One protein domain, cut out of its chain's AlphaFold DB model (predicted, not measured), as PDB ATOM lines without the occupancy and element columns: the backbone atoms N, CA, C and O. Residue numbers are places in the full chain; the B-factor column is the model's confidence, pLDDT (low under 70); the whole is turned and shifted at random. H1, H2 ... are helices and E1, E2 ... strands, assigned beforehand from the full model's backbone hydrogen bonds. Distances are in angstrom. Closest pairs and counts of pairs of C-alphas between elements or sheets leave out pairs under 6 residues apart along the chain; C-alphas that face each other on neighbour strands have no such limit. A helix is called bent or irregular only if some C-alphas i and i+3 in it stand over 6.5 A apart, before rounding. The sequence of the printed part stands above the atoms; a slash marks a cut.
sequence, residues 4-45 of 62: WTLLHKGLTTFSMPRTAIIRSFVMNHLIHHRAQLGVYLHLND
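AT A GLANCE: This is residues 4 to 45 of the 62 residues of an uncharacterized protein of Acidobacteria bacterium (UniProt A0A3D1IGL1). The model is an L: a small hairpin of two antiparallel strands, E1 and E2, makes the short limb, and one long helix, H1, leaves its foot as the long limb. The hairpin lies near the first turns of H1, and most of the helix, from residue 26 on, sticks out free with the last two printed residues. The printed part has 42 residues with two named strands and one named helix, in the order E1, E2, H1, and the class is mixed, helices and strands. The sheet has the order E1 - E2 and is antiparallel. The whole is extended, with a radius of gyration of the C-alphas of 14.4 A, and its C-alphas span 42 by 22 by 6 A along their three main axes, a flat outline.

IN THESE COORDINATES: The printed part begins with E1, residues 4 to 8, Trp 4 to His 8. The C-alpha of Trp 4 is at (184.250, 182.326, 124.921), and the strand measures 13.4 A from first to last C-alpha. Lys 9 and Gly 10 form the tight link to E2, residues 11 to 17, Leu 11 to Pro 17. E2 is the longest strand by residues, with 7, and measures 17.7 A from first to last C-alpha; its last C-alpha, that of Pro 17, is at (179.668, 180.471, 122.134). H1, residues 18 to 43, Arg 18 to Leu 43, follows with no residue between, also a tight link. H1 has 26 residues and measures 36.4 A, from C-alpha 18 at (182.965, 180.445, 120.141) to C-alpha 43 at (190.202, 202.891, 92.424). Asn 44 and Asp 45 come after it and end the printed part.

HOW THE PARTS SIT: E1 and E2 are a hairpin of antiparallel neighbour strands, with 159 degrees between their N-to-C directions. Among the C-alphas that face each other are those of Thr 5 and Ser 15, 4.3 A apart, and those of His 8 and Leu 11, 5.1 A apart. Across the pair, N of Leu 6 and O of Phe 14 are within hydrogen-bond range at 2.9 A, and N of Thr 13 and O of Leu 6 at 2.8 A. Residues 18 to 25 of H1 make the pairs of C-alphas within 10 A of the sheet, 8 with E1 and 3 with E2. The closest C-alphas of E1 and H1 are those of Trp 4 and Arg 18, 5.3 A apart. The closest C-alphas of E2 and H1 are those of Phe 14 and Ile 21, 7.9 A apart. The centre of H1 is 19.2 A from the centre of E1 and 19.3 A from that of E2. In the backbone of H1, 19 of 22 O i to N i+4 pairs are within hydrogen-bond range. H1 is neither bent nor irregular, but only just: C-alphas 24 and 27 are 6.5 A apart.

THE WHOLE: The two C-alphas farthest apart in the domain are those of Trp 4 and Asp 45, the first and last printed residues, at 42.0 A. Residues 26 to 45, of which 26 to 43 belong to H1, stand free: none of them has a C-alpha 8 or more residues away along the chain within 10 A. The printed part has no cut and runs from residue 4 to residue 45 of a full chain of 62 residues. Both links, E1 to E2 and E2 to H1, are tight, and no link is long. The mean pLDDT of the printed part is 95.2, and no printed residue is under 70.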
ATOM      1  N   TRP A   4     182.893 181.816 125.086       94.56
ATOM      2  CA  TRP A   4     184.250 182.326 124.921       94.56
ATOM      3  C   TRP A   4     184.200 183.851 124.867       94.56
ATOM      4  O   TRP A   4     183.336 184.421 124.196       94.56
ATOM      5  N   THR A   5     185.136 184.489 125.563       94.56
ATOM      6  CA  THR A   5     185.159 185.940 125.725       94.56
ATOM      7  C   THR A   5     186.296 186.554 124.917       94.56
ATOM      8  O   THR A   5     187.459 186.216 125.135       94.56
ATOM      9  N   LEU A   6     185.974 187.489 124.017       91.44
ATOM     10  CA  LEU A   6     186.972 188.370 123.408       91.44
ATOM     11  C   LEU A   6     187.218 189.552 124.345       91.44
ATOM     12  O   LEU A   6     186.275 190.258 124.710       91.44
ATOM     13  N   LEU A   7     188.485 189.794 124.674       95.25
ATOM     14  CA  LEU A   7     188.916 190.958 125.439       95.25
ATOM     15  C   LEU A   7     189.656 191.942 124.527       95.25
ATOM     16  O   LEU A   7     190.586 191.554 123.822       95.25
ATOM     17  N   HIS A   8     189.296 193.219 124.592       93.62
ATOM     18  CA  HIS A   8     190.064 194.314 124.010       93.62
ATOM     19  C   HIS A   8     190.663 195.143 125.143       93.62
ATOM     20  O   HIS A   8     189.936 195.787 125.895       93.62
ATOM     21  N   LYS A   9     191.993 195.097 125.297       95.50
ATOM     22  CA  LYS A   9     192.713 195.780 126.392       95.50
ATOM     23  C   LYS A   9     192.142 195.450 127.785       95.50
ATOM     24  O   LYS A   9     192.023 196.319 128.640       95.50
ATOM     25  N   GLY A  10     191.748 194.192 127.993       94.31
ATOM     26  CA  GLY A  10     191.142 193.720 129.244       94.31
ATOM     27  C   GLY A  10     189.635 193.977 129.380       94.31
ATOM     28  O   GLY A  10     189.017 193.429 130.288       94.31
ATOM     29  N   LEU A  11     189.014 194.733 128.469       95.88
ATOM     30  CA  LEU A  11     187.568 194.965 128.457       95.88
ATOM     31  C   LEU A  11     186.851 193.896 127.632       95.88
ATOM     32  O   LEU A  11     187.250 193.589 126.508       95.88
ATOM     33  N   THR A  12     185.764 193.346 128.172       95.50
ATOM     34  CA  THR A  12     184.941 192.365 127.452       95.50
ATOM     35  C   THR A  12     184.274 193.015 126.245       95.50
ATOM     36  O   THR A  12     183.497 193.951 126.389       95.50
ATOM     37  N   THR A  13     184.587 192.507 125.053       92.31
ATOM     38  CA  THR A  13     184.014 192.954 123.773       92.31
ATOM     39  C   THR A  13     182.904 192.017 123.307       92.31
ATOM     40  O   THR A  13     181.834 192.469 122.917       92.31
ATOM     41  N   PHE A  14     183.128 190.702 123.397       92.75
ATOM     42  CA  PHE A  14     182.122 189.677 123.108       92.75
ATOM     43  C   PHE A  14     182.171 188.594 124.176       92.75
ATOM     44  O   PHE A  14     183.258 188.249 124.626       92.75
ATOM     45  N   SER A  15     181.018 188.028 124.532       95.31
ATOM     46  CA  SER A  15     180.917 186.829 125.369       95.31
ATOM     47  C   SER A  15     179.734 185.983 124.904       95.31
ATOM     48  O   SER A  15     178.578 186.297 125.177       95.31
ATOM     49  N   MET A  16     180.019 184.944 124.120       94.81
ATOM     50  CA  MET A  16     179.024 184.026 123.544       94.81
ATOM     51  C   MET A  16     179.730 182.737 123.074       94.81
ATOM     52  O   MET A  16     180.963 182.666 123.126       94.81
ATOM     53  N   PRO A  17     179.019 181.681 122.636       95.94
ATOM     54  CA  PRO A  17     179.668 180.471 122.134       95.94
ATOM     55  C   PRO A  17     180.673 180.782 121.018       95.94
ATOM     56  O   PRO A  17     180.381 181.545 120.097       95.94
ATOM     57  N   ARG A  18     181.858 180.163 121.075       93.00
ATOM     58  CA  ARG A  18     182.965 180.445 120.141       93.00
ATOM     59  C   ARG A  18     182.561 180.299 118.669       93.00
ATOM     60  O   ARG A  18     182.943 181.122 117.841       93.00
ATOM     61  N   THR A  19     181.771 179.276 118.350       94.62
ATOM     62  CA  THR A  19     181.269 179.019 116.991       94.62
ATOM     63  C   THR A  19     180.415 180.167 116.464       94.62
ATOM     64  O   THR A  19     180.512 180.517 115.289       94.62
ATOM     65  N   ALA A  20     179.628 180.790 117.341       94.44
ATOM     66  CA  ALA A  20     178.787 181.913 116.985       94.44
ATOM     67  C   ALA A  20     179.641 183.148 116.646       94.44
ATOM     68  O   ALA A  20     179.429 183.725 115.591       94.44
ATOM     69  N   ILE A  21     180.680 183.474 117.434       94.06
ATOM     70  CA  ILE A  21     181.604 184.595 117.131       94.06
ATOM     71  C   ILE A  21     182.331 184.384 115.804       94.06
ATOM     72  O   ILE A  21     182.405 185.300 114.986       94.06
ATOM     73  N   ILE A  22     182.860 183.179 115.572       94.06
ATOM     74  CA  ILE A  22     183.571 182.869 114.325       94.06
ATOM     75  C   ILE A  22     182.649 183.103 113.124       94.06
ATOM     76  O   ILE A  22     183.040 183.761 112.162       94.06
ATOM     77  N   ARG A  23     181.410 182.605 113.189       95.19
ATOM     78  CA  ARG A  23     180.447 182.736 112.095       95.19
ATOM     79  C   ARG A  23     179.950 184.170 111.917       95.19
ATOM     80  O   ARG A  23     179.950 184.659 110.794       95.19
ATOM     81  N   SER A  24     179.459 184.804 112.980       93.62
ATOM     82  CA  SER A  24     178.699 186.054 112.873       93.62
ATOM     83  C   SER A  24     179.574 187.299 112.888       93.62
ATOM     84  O   SER A  24     179.175 188.316 112.327       93.62
ATOM     85  N   PHE A  25     180.745 187.240 113.525       93.50
ATOM     86  CA  PHE A  25     181.658 188.372 113.608       93.50
ATOM     87  C   PHE A  25     182.857 188.176 112.686       93.50
ATOM     88  O   PHE A  25     182.983 188.906 111.711       93.50
ATOM     89  N   VAL A  26     183.697 187.164 112.932       94.31
ATOM     90  CA  VAL A  26     184.988 187.029 112.229       94.31
ATOM     91  C   VAL A  26     184.796 186.872 110.720       94.31
ATOM     92  O   VAL A  26     185.347 187.653 109.950       94.31
ATOM     93  N   MET A  27     183.981 185.908 110.288       97.31
ATOM     94  CA  MET A  27     183.757 185.653 108.859       97.31
ATOM     95  C   MET A  27     183.094 186.847 108.159       97.31
ATOM     96  O   MET A  27     183.550 187.264 107.098       97.31
ATOM     97  N   ASN A  28     182.067 187.442 108.772       96.69
ATOM     98  CA  ASN A  28     181.393 188.616 108.210       96.69
ATOM     99  C   ASN A  28     182.333 189.825 108.100       96.69
ATOM    100  O   ASN A  28     182.308 190.537 107.098       96.69
ATOM    101  N   HIS A  29     183.196 190.033 109.095       96.25
ATOM    102  CA  HIS A  29     184.173 191.117 109.099       96.25
ATOM    103  C   HIS A  29     185.239 190.926 108.012       96.25
ATOM    104  O   HIS A  29     185.569 191.874 107.302       96.25
ATOM    105  N   LEU A  30     185.715 189.693 107.804       97.69
ATOM    106  CA  LEU A  30     186.630 189.367 106.705       97.69
ATOM    107  C   LEU A  30     185.983 189.593 105.333       97.69
ATOM    108  O   LEU A  30     186.609 190.178 104.453       97.69
ATOM    109  N   ILE A  31     184.726 189.176 105.148       96.88
ATOM    110  CA  ILE A  31     183.983 189.402 103.898       96.88
ATOM    111  C   ILE A  31     183.821 190.906 103.632       96.88
ATOM    112  O   ILE A  31     184.049 191.350 102.507       96.88
ATOM    113  N   HIS A  32     183.484 191.685 104.664       97.62
ATOM    114  CA  HIS A  32     183.365 193.142 104.587       97.62
ATOM    115  C   HIS A  32     184.683 193.811 104.171       97.62
ATOM    116  O   HIS A  32     184.711 194.568 103.201       97.62
ATOM    117  N   HIS A  33     185.790 193.497 104.849       98.00
ATOM    118  CA  HIS A  33     187.091 194.083 104.525       98.00
ATOM    119  C   HIS A  33     187.639 193.618 103.175       98.00
ATOM    120  O   HIS A  33     188.291 194.397 102.484       98.00
ATOM    121  N   ARG A  34     187.327 192.392 102.741       96.31
ATOM    122  CA  ARG A  34     187.657 191.939 101.384       96.31
ATOM    123  C   ARG A  34     186.960 192.791 100.319       96.31
ATOM    124  O   ARG A  34     187.592 193.132  99.327       96.31
ATOM    125  N   ALA A  35     185.695 193.165 100.528       94.56
ATOM    126  CA  ALA A  35     184.989 194.061  99.611       94.56
ATOM    127  C   ALA A  35     185.603 195.473  99.598       94.56
ATOM    128  O   ALA A  35     185.791 196.043  98.528       94.56
ATOM    129  N   GLN A  36     185.990 196.008 100.764       97.56
ATOM    130  CA  GLN A  36     186.707 197.289 100.841       97.56
ATOM    131  C   GLN A  36     188.045 197.255 100.091       97.56
ATOM    132  O   GLN A  36     188.355 198.190  99.360       97.56
ATOM    133  N   LEU A  37     188.811 196.168 100.226       96.50
ATOM    134  CA  LEU A  37     190.046 195.981  99.465       96.50
ATOM    135  C   LEU A  37     189.773 195.948  97.955       96.50
ATOM    136  O   LEU A  37     190.501 196.586  97.204       96.50
ATOM    137  N   GLY A  38     188.711 195.265  97.520       94.25
ATOM    138  CA  GLY A  38     188.291 195.257  96.115       94.25
ATOM    139  C   GLY A  38     188.022 196.663  95.567       94.25
ATOM    140  O   GLY A  38     188.485 196.987  94.478       94.25
ATOM    141  N   VAL A  39     187.365 197.530  96.347       95.19
ATOM    142  CA  VAL A  39     187.162 198.943  95.974       95.19
ATOM    143  C   VAL A  39     188.494 199.675  95.827       95.19
ATOM    144  O   VAL A  39     188.674 200.425  94.875       95.19
ATOM    145  N   TYR A  40     189.447 199.456  96.733       97.50
ATOM    146  CA  TYR A  40     190.759 200.095  96.631       97.50
ATOM    147  C   TYR A  40     191.563 199.619  95.425       97.50
ATOM    148  O   TYR A  40     192.208 200.450  94.793       97.50
ATOM    149  N   LEU A  41     191.508 198.332  95.075       96.31
ATOM    150  CA  LEU A  41     192.125 197.834  93.844       96.31
ATOM    151  C   LEU A  41     191.520 198.526  92.618       96.31
ATOM    152  O   LEU A  41     192.258 199.105  91.827       96.31
ATOM    153  N   HIS A  42     190.187 198.577  92.543       93.69
ATOM    154  CA  HIS A  42     189.480 199.224  91.440       93.69
ATOM    155  C   HIS A  42     189.815 200.719  91.309       93.69
ATOM    156  O   HIS A  42     190.104 201.194  90.219       93.69
ATOM    157  N   LEU A  43     189.847 201.463  92.421       96.31
ATOM    158  CA  LEU A  43     190.202 202.891  92.424       96.31
ATOM    159  C   LEU A  43     191.662 203.170  92.029       96.31
ATOM    160  O   LEU A  43     192.000 204.323  91.775       96.31
ATOM    161  N   ASN A  44     192.525 202.151  92.028       97.38
ATOM    162  CA  ASN A  44     193.930 202.250  91.628       97.38
ATOM    163  C   ASN A  44     194.205 201.542  90.292       97.38
ATOM    164  O   ASN A  44     195.356 201.190  90.031       97.38
ATOM    165  N   ASP A  45     193.170 201.290  89.483       94.88
ATOM    166  CA  ASP A  45     193.268 200.600  88.188       94.88
ATOM    167  C   ASP A  45     193.987 199.233  88.274       94.88
ATOM    168  O   ASP A  45     194.597 198.758  87.314       94.88
TER     169      ASP A  45